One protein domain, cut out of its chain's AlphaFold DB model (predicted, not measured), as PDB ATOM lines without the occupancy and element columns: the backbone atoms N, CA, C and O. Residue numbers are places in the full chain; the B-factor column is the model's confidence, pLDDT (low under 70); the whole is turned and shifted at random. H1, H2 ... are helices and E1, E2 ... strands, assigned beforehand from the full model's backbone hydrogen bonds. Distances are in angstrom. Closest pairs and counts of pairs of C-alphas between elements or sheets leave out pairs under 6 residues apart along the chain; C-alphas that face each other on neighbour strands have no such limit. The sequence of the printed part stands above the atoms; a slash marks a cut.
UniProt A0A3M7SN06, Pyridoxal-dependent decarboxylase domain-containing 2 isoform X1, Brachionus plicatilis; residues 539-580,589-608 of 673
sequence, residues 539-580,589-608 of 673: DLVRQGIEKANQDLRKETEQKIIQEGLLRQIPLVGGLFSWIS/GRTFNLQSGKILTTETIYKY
ATOM      1  N   ASP A 539       3.892  25.325  44.919       83.38
ATOM      2  CA  ASP A 539       4.482  26.462  45.630       83.38
ATOM      3  C   ASP A 539       5.873  26.146  46.185       83.38
ATOM      4  O   ASP A 539       6.793  26.957  46.045       83.38
ATOM      5  N   LEU A 540       6.069  24.958  46.767       82.00
ATOM      6  CA  LEU A 540       7.381  24.509  47.239       82.00
ATOM      7  C   LEU A 540       8.383  24.368  46.090       82.00
ATOM      8  O   LEU A 540       9.539  24.766  46.236       82.00
ATOM      9  N   VAL A 541       7.952  23.846  44.940       82.38
ATOM     10  CA  VAL A 541       8.772  23.756  43.725       82.38
ATOM     11  C   VAL A 541       9.089  25.153  43.201       82.38
ATOM     12  O   VAL A 541      10.249  25.429  42.900       82.38
ATOM     13  N   ARG A 542       8.116  26.071  43.157       84.12
ATOM     14  CA  ARG A 542       8.330  27.459  42.725       84.12
ATOM     15  C   ARG A 542       9.338  28.175  43.620       84.12
ATOM     16  O   ARG A 542      10.307  28.738  43.116       84.12
ATOM     17  N   GLN A 543       9.169  28.089  44.939       85.75
ATOM     18  CA  GLN A 543      10.120  28.635  45.913       85.75
ATOM     19  C   GLN A 543      11.491  27.953  45.812       85.75
ATOM     20  O   GLN A 543      12.523  28.615  45.919       85.75
ATOM     21  N   GLY A 544      11.517  26.640  45.572       83.25
ATOM     22  CA  GLY A 544      12.733  25.871  45.326       83.25
ATOM     23  C   GLY A 544      13.494  26.370  44.097       83.25
ATOM     24  O   GLY A 544      14.701  26.587  44.179       83.25
ATOM     25  N   ILE A 545      12.793  26.630  42.990       82.88
ATOM     26  CA  ILE A 545      13.357  27.188  41.753       82.88
ATOM     27  C   ILE A 545      13.854  28.618  41.983       82.88
ATOM     28  O   ILE A 545      14.973  28.948  41.593       82.88
ATOM     29  N   GLU A 546      13.072  29.473  42.646       87.06
ATOM     30  CA  GLU A 546      13.482  30.847  42.965       87.06
ATOM     31  C   GLU A 546      14.745  30.872  43.830       87.06
ATOM     32  O   GLU A 546      15.697  31.595  43.525       87.06
ATOM     33  N   LYS A 547      14.795  30.039  44.872       85.31
ATOM     34  CA  LYS A 547      15.960  29.917  45.749       85.31
ATOM     35  C   LYS A 547      17.166  29.342  45.011       85.31
ATOM     36  O   LYS A 547      18.261  29.888  45.131       85.31
ATOM     37  N   ALA A 548      16.974  28.307  44.194       80.81
ATOM     38  CA  ALA A 548      18.033  27.751  43.357       80.81
ATOM     39  C   ALA A 548      18.597  28.805  42.390       80.81
ATOM     40  O   ALA A 548      19.816  28.924  42.275       80.81
ATOM     41  N   ASN A 549      17.736  29.618  41.771       84.94
ATOM     42  CA  ASN A 549      18.126  30.720  40.891       84.94
ATOM     43  C   ASN A 549      18.893  31.821  41.634       84.94
ATOM     44  O   ASN A 549      19.890  32.329  41.122       84.94
ATOM     45  N   GLN A 550      18.470  32.190  42.844       86.56
ATOM     46  CA  GLN A 550      19.193  33.164  43.669       86.56
ATOM     47  C   GLN A 550      20.570  32.650  44.083       86.56
ATOM     48  O   GLN A 550      21.555  33.382  44.004       86.56
ATOM     49  N   ASP A 551      20.658  31.392  44.496       82.25
ATOM     50  CA  ASP A 551      21.924  30.791  44.895       82.25
ATOM     51  C   ASP A 551      22.849  30.579  43.686       82.25
ATOM     52  O   ASP A 551      24.062  30.693  43.825       82.25
ATOM     53  N   LEU A 552      22.308  30.313  42.488       81.69
ATOM     54  CA  LEU A 552      23.083  30.331  41.240       81.69
ATOM     55  C   LEU A 552      23.636  31.732  40.951       81.69
ATOM     56  O   LEU A 552      24.812  31.854  40.625       81.69
ATOM     57  N   ARG A 553      22.839  32.797  41.135       83.44
ATOM     58  CA  ARG A 553      23.311  34.185  40.972       83.44
ATOM     59  C   ARG A 553      24.441  34.523  41.944       83.44
ATOM     60  O   ARG A 553      25.480  35.022  41.517       83.44
ATOM     61  N   LYS A 554      24.290  34.181  43.225       84.94
ATOM     62  CA  LYS A 554      25.349  34.372  44.231       84.94
ATOM     63  C   LYS A 554      26.619  33.606  43.880       84.94
ATOM     64  O   LYS A 554      27.713  34.132  44.044       84.94
ATOM     65  N   GLU A 555      26.492  32.379  43.383       77.12
ATOM     66  CA  GLU A 555      27.647  31.591  42.953       77.12
ATOM     67  C   GLU A 555      28.316  32.206  41.717       77.12
ATOM     68  O   GLU A 555      29.539  32.285  41.663       77.12
ATOM     69  N   THR A 556      27.543  32.716  40.751       77.62
ATOM     70  CA  THR A 556      28.111  33.458  39.616       77.62
ATOM     71  C   THR A 556      28.827  34.731  40.066       77.62
ATOM     72  O   THR A 556      29.927  34.991  39.592       77.62
ATOM     73  N   GLU A 557      28.284  35.480  41.027       81.69
ATOM     74  CA  GLU A 557      28.951  36.650  41.617       81.69
ATOM     75  C   GLU A 557      30.244  36.258  42.342       81.69
ATOM     76  O   GLU A 557      31.273  36.908  42.170       81.69
ATOM     77  N   GLN A 558      30.233  35.161  43.105       79.25
ATOM     78  CA  GLN A 558      31.432  34.635  43.758       79.25
ATOM     79  C   GLN A 558      32.482  34.173  42.746       79.25
ATOM     80  O   GLN A 558      33.659  34.470  42.944       79.25
ATOM     81  N   LYS A 559      32.083  33.516  41.649       73.75
ATOM     82  CA  LYS A 559      32.989  33.169  40.542       73.75
ATOM     83  C   LYS A 559      33.593  34.425  39.921       73.75
ATOM     84  O   LYS A 559      34.804  34.483  39.769       73.75
ATOM     85  N   ILE A 560      32.798  35.467  39.670       71.88
ATOM     86  CA  ILE A 560      33.293  36.760  39.163       71.88
ATOM     87  C   ILE A 560      34.314  37.385  40.126       71.88
ATOM     88  O   ILE A 560      35.348  37.893  39.691       71.88
ATOM     89  N   ILE A 561      34.050  37.337  41.434       74.19
ATOM     90  CA  ILE A 561      34.958  37.858  42.466       74.19
ATOM     91  C   ILE A 561      36.256  37.041  42.526       74.19
ATOM     92  O   ILE A 561      37.332  37.627  42.627       74.19
ATOM     93  N   GLN A 562      36.170  35.711  42.454       69.38
ATOM     94  CA  GLN A 562      37.331  34.814  42.497       69.38
ATOM     95  C   GLN A 562      38.185  34.898  41.227       69.38
ATOM     96  O   GLN A 562      39.411  34.905  41.307       69.38
ATOM     97  N   GLU A 563      37.556  34.974  40.056       69.19
ATOM     98  CA  GLU A 563      38.235  35.024  38.758       69.19
ATOM     99  C   GLU A 563      38.770  36.427  38.415       69.19
ATOM    100  O   GLU A 563      39.714  36.553  37.627       69.19
ATOM    101  N   GLY A 564      38.219  37.467  39.054       69.12
ATOM    102  CA  GLY A 564      38.606  38.867  38.908       69.12
ATOM    103  C   GLY A 564      38.053  39.529  37.637       69.12
ATOM    104  O   GLY A 564      37.996  38.934  36.561       69.12
ATOM    105  N   LEU A 565      37.698  40.817  37.732       69.12
ATOM    106  CA  LEU A 565      37.042  41.589  36.655       69.12
ATOM    107  C   LEU A 565      37.808  41.607  35.315       69.12
ATOM    108  O   LEU A 565      37.195  41.761  34.261       69.12
ATOM    109  N   LEU A 566      39.135  41.433  35.332       68.88
ATOM    110  CA  LEU A 566      39.989  41.499  34.138       68.88
ATOM    111  C   LEU A 566      39.722  40.368  33.131       68.88
ATOM    112  O   LEU A 566      39.951  40.563  31.936       68.88
ATOM    113  N   ARG A 567      39.199  39.214  33.576       67.94
ATOM    114  CA  ARG A 567      38.864  38.084  32.688       67.94
ATOM    115  C   ARG A 567      37.605  38.298  31.857       67.94
ATOM    116  O   ARG A 567      37.490  37.708  30.790       67.94
ATOM    117  N   GLN A 568      36.680  39.138  32.317       66.25
ATOM    118  CA  GLN A 568      35.403  39.373  31.632       66.25
ATOM    119  C   GLN A 568      35.463  40.501  30.597       66.25
ATOM    120  O   GLN A 568      34.509  40.720  29.854       66.25
ATOM    121  N   ILE A 569      36.589  41.214  30.515       73.38
ATOM    122  CA  ILE A 569      36.789  42.269  29.525       73.38
ATOM    123  C   ILE A 569      37.110  41.608  28.169       73.38
ATOM    124  O   ILE A 569      38.136  40.929  28.069       73.38
ATOM    125  N   PRO A 570      36.324  41.849  27.099       65.31
ATOM    126  CA  PRO A 570      36.447  41.141  25.815       65.31
ATOM    127  C   PRO A 570      37.831  41.222  25.156       65.31
ATOM    128  O   PRO A 570      38.198  40.351  24.374       65.31
ATOM    129  N   LEU A 571      38.606  42.266  25.465       70.12
ATOM    130  CA  LEU A 571      39.905  42.541  24.845       70.12
ATOM    131  C   LEU A 571      41.098  41.893  25.563       70.12
ATOM    132  O   LEU A 571      42.112  41.624  24.926       70.12
ATOM    133  N   VAL A 572      41.005  41.647  26.873       68.38
ATOM    134  CA  VAL A 572      42.121  41.115  27.689       68.38
ATOM    135  C   VAL A 572      41.787  39.802  28.396       68.38
ATOM    136  O   VAL A 572      42.692  39.128  28.888       68.38
ATOM    137  N   GLY A 573      40.524  39.374  28.362       66.00
ATOM    138  CA  GLY A 573      40.073  38.132  28.979       66.00
ATOM    139  C   GLY A 573      40.718  36.878  28.391       66.00
ATOM    140  O   GLY A 573      41.124  35.990  29.138       66.00
ATOM    141  N   GLY A 574      40.896  36.830  27.065       73.75
ATOM    142  CA  GLY A 574      41.556  35.703  26.393       73.75
ATOM    143  C   GLY A 574      43.040  35.576  26.748       73.75
ATOM    144  O   GLY A 574      43.530  34.473  26.981       73.75
ATOM    145  N   LEU A 575      43.746  36.706  26.868       72.94
ATOM    146  CA  LEU A 575      45.173  36.726  27.201       72.94
ATOM    147  C   LEU A 575      45.412  36.350  28.671       72.94
ATOM    148  O   LEU A 575      46.337  35.603  28.984       72.94
ATOM    149  N   PHE A 576      44.549  36.822  29.573       73.81
ATOM    150  CA  PHE A 576      44.644  36.510  30.999       73.81
ATOM    151  C   PHE A 576      44.252  35.057  31.307       73.81
ATOM    152  O   PHE A 576      44.899  34.410  32.130       73.81
ATOM    153  N   SER A 577      43.257  34.509  30.603       71.19
ATOM    154  CA  SER A 577      42.874  33.093  30.716       71.19
ATOM    155  C   SER A 577      43.950  32.134  30.193       71.19
ATOM    156  O   SER A 577      44.043  31.010  30.681       71.19
ATOM    157  N   TRP A 578      44.796  32.571  29.252       76.69
ATOM    158  CA  TRP A 578      45.957  31.799  28.793       76.69
ATOM    159  C   TRP A 578      47.100  31.780  29.822       76.69
ATOM    160  O   TRP A 578      47.721  30.742  30.036       76.69
ATOM    161  N   ILE A 579      47.356  32.907  30.498       75.19
ATOM    162  CA  ILE A 579      48.434  33.032  31.501       75.19
ATOM    163  C   ILE A 579      48.044  32.387  32.841       75.19
ATOM    164  O   ILE A 579      48.907  31.952  33.602       75.19
ATOM    165  N   SER A 580      46.748  32.288  33.136       75.00
ATOM    166  CA  SER A 580      46.236  31.624  34.330       75.00
ATOM    167  C   SER A 580      44.983  30.811  33.977       75.00
ATOM    168  O   SER A 580      43.884  31.363  33.956       75.00
ATOM    169  N   GLY A 589      25.473  20.523  39.650       66.69
ATOM    170  CA  GLY A 589      24.030  20.562  39.494       66.69
ATOM    171  C   GLY A 589      23.345  20.554  40.863       66.69
ATOM    172  O   GLY A 589      23.912  20.161  41.889       66.69
ATOM    173  N   ARG A 590      22.095  21.001  40.903       74.12
ATOM    174  CA  ARG A 590      21.264  20.931  42.106       74.12
ATOM    175  C   ARG A 590      19.996  20.177  41.764       74.12
ATOM    176  O   ARG A 590      19.428  20.376  40.697       74.12
ATOM    177  N   THR A 591      19.578  19.308  42.669       75.56
ATOM    178  CA  THR A 591      18.327  18.563  42.563       75.56
ATOM    179  C   THR A 591      17.398  19.001  43.685       75.56
ATOM    180  O   THR A 591      17.837  19.249  44.813       75.56
ATOM    181  N   PHE A 592      16.115  19.142  43.379       76.75
ATOM    182  CA  PHE A 592      15.098  19.446  44.374       76.75
ATOM    183  C   PHE A 592      14.412  18.147  44.785       76.75
ATOM    184  O   PHE A 592      13.778  17.489  43.965       76.75
ATOM    185  N   ASN A 593      14.550  17.761  46.052       74.69
ATOM    186  CA  ASN A 593      13.898  16.563  46.561       74.69
ATOM    187  C   ASN A 593      12.478  16.916  47.038       74.69
ATOM    188  O   ASN A 593      12.314  17.582  48.062       74.69
ATOM    189  N   LEU A 594      11.471  16.435  46.303       67.38
ATOM    190  CA  LEU A 594      10.048  16.724  46.537       67.38
ATOM    191  C   LEU A 594       9.546  16.257  47.914       67.38
ATOM    192  O   LEU A 594       8.681  16.899  48.497       67.38
ATOM    193  N   GLN A 595      10.110  15.180  48.467       71.88
ATOM    194  CA  GLN A 595       9.679  14.613  49.748       71.88
ATOM    195  C   GLN A 595      10.230  15.382  50.957       71.88
ATOM    196  O   GLN A 595       9.573  15.488  51.988       71.88
ATOM    197  N   SER A 596      11.449  15.914  50.849       71.38
ATOM    198  CA  SER A 596      12.110  16.655  51.934       71.38
ATOM    199  C   SER A 596      12.009  18.177  51.797       71.38
ATOM    200  O   SER A 596      12.366  18.888  52.738       71.38
ATOM    201  N   GLY A 597      11.570  18.683  50.636       70.56
ATOM    202  CA  GLY A 597      11.487  20.113  50.323       70.56
ATOM    203  C   GLY A 597      12.846  20.822  50.294       70.56
ATOM    204  O   GLY A 597      12.913  22.048  50.397       70.56
ATOM    205  N   LYS A 598      13.953  20.070  50.212       76.75
ATOM    206  CA  LYS A 598      15.320  20.600  50.280       76.75
ATOM    207  C   LYS A 598      16.014  20.520  48.926       76.75
ATOM    208  O   LYS A 598      15.903  19.536  48.198       76.75
ATOM    209  N   ILE A 599      16.782  21.567  48.632       74.94
ATOM    210  CA  ILE A 599      17.712  21.609  47.505       74.94
ATOM    211  C   ILE A 599      18.974  20.857  47.932       74.94
ATOM    212  O   ILE A 599      19.618  21.236  48.912       74.94
ATOM    213  N   LEU A 600      19.305  19.790  47.215       75.12
ATOM    214  CA  LEU A 600      20.500  18.979  47.425       75.12
ATOM    215  C   LEU A 600      21.456  19.158  46.241       75.12
ATOM    216  O   LEU A 600      21.040  19.472  45.125       75.12
ATOM    217  N   THR A 601      22.751  18.967  46.476       74.94
ATOM    218  CA  THR A 601      23.752  18.973  45.404       74.94
ATOM    219  C   THR A 601      23.668  17.668  44.611       74.94
ATOM    220  O   THR A 601      23.449  16.601  45.182       74.94
ATOM    221  N   THR A 602      23.856  17.713  43.289       72.75
ATOM    222  CA  THR A 602      23.845  16.500  42.448       72.75
ATOM    223  C   THR A 602      25.096  15.643  42.627       72.75
ATOM    224  O   THR A 602      25.153  14.544  42.088       72.75
ATOM    225  N   GLU A 603      26.094  16.092  43.393       70.19
ATOM    226  CA  GLU A 603      27.307  15.312  43.672       70.19
ATOM    227  C   GLU A 603      27.009  13.964  44.329       70.19
ATOM    228  O   GLU A 603      27.703  12.989  44.064       70.19
ATOM    229  N   THR A 604      25.986  13.890  45.184       65.06
ATOM    230  CA  THR A 604      25.596  12.632  45.834       65.06
ATOM    231  C   THR A 604      24.983  11.647  44.842       65.06
ATOM    232  O   THR A 604      25.240  10.455  44.957       65.06
ATOM    233  N   ILE A 605      24.249  12.137  43.836       62.44
ATOM    234  CA  ILE A 605      23.681  11.315  42.758       62.44
ATOM    235  C   ILE A 605      24.795  10.786  41.853       62.44
ATOM    236  O   ILE A 605      24.841   9.590  41.588       62.44
ATOM    237  N   TYR A 606      25.725  11.651  41.434       62.62
ATOM    238  CA  TYR A 606      26.869  11.230  40.622       62.62
ATOM    239  C   TYR A 606      27.742  10.211  41.356       62.62
ATOM    240  O   TYR A 606      28.103   9.202  40.771       62.62
ATOM    241  N   LYS A 607      28.030  10.417  42.648       63.84
ATOM    242  CA  LYS A 607      28.796   9.448  43.450       63.84
ATOM    243  C   LYS A 607      28.097   8.095  43.555       63.84
ATOM    244  O   LYS A 607      28.771   7.076  43.489       63.84
ATOM    245  N   TYR A 608      26.772   8.084  43.696       59.59
ATOM    246  CA  TYR A 608      26.010   6.839  43.774       59.59
ATOM    247  C   TYR A 608      25.968   6.113  42.422       59.59
ATOM    248  O   TYR A 608      26.204   4.913  42.376       59.59
TER     249      TYR A 608
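Overview. This is residues 539 to 580 and 589 to 608 of the 673 residues of the protein "Pyridoxal-dependent decarboxylase domain-containing 2 isoform X1" of Brachionus plicatilis (UniProt A0A3M7SN06). One long helix, H1, makes most of the length, with a small hairpin of strands, E1 and E2, beside its first half and two short helices, H2 and H3, making a corner beyond its last residue. The short helix H4 follows the hairpin and points away from H1, while residues 553 to 559 of H1 stand free between the two groups. The printed part has 62 residues with four named helices and two named strands, in the order H1 H2 H3 E1 E2 H4; the sheet, E1 - E2, is antiparallel and the class is mostly helix. The whole is extended, with a radius of gyration of the C-alphas of 16.6 A, and flat, with spans of 47 by 28 by 14 A.

Arrangement. H1, residues 539 to 563, touches no helix. H1 and H2, residues 565 to 568, meet only through their link. H2 and H3, residues 573 to 579, touch only at the corner by their link; their closest C-alphas, of Arg 567 and Gly 573, are 3.9 A apart. E1, residues 590 to 593, and E2, residues 598 to 601, form a hairpin, antiparallel at 144 degrees between directions, with N 591 and O 600 at 2.9 A and N 593 and O 598 at 3.1 A within hydrogen-bond range. The closest C-alphas of H1 and E1 are those of Gly 544 and Phe 592, 6.9 A apart. The closest of H1 and E2 are those of Gly 544 and Ile 599, also 6.9 A apart. H4, residues 603 to 608, and E1 are near each other, with 5 pairs of C-alphas within 10 A. H1 and H4 are apart, as are H1 and H3. In H1, H3 and H4 every O i to N i+4 pair is within hydrogen-bond range; H2 is too short for such a pair.

Along the chain. H1 begins at C-alpha 539, (4.482, 26.462, 45.630), and measures 35.5 A from first to last C-alpha, ending at C-alpha 563, (38.235, 35.024, 38.758). H2 measures 5.7 A and H3 10.1 A. E1 measures 9.7 A and E2 9.9 A. H4 measures 8.6 A and ends at C-alpha 608, (26.010, 6.839, 43.774).

Size, cuts and confidence. The two C-alphas farthest apart are those of Leu 571 and Gln 595, at 48.1 A. Residues 581 to 588 are not printed, and C-alphas 580 and 589 are 25.3 A apart across this cut, within the link from H3 to E1. The other four links are tight. The mean pLDDT of the printed part is 74.6; 17 residues are under 70, among them residues 562 to 568 and 604 to 608.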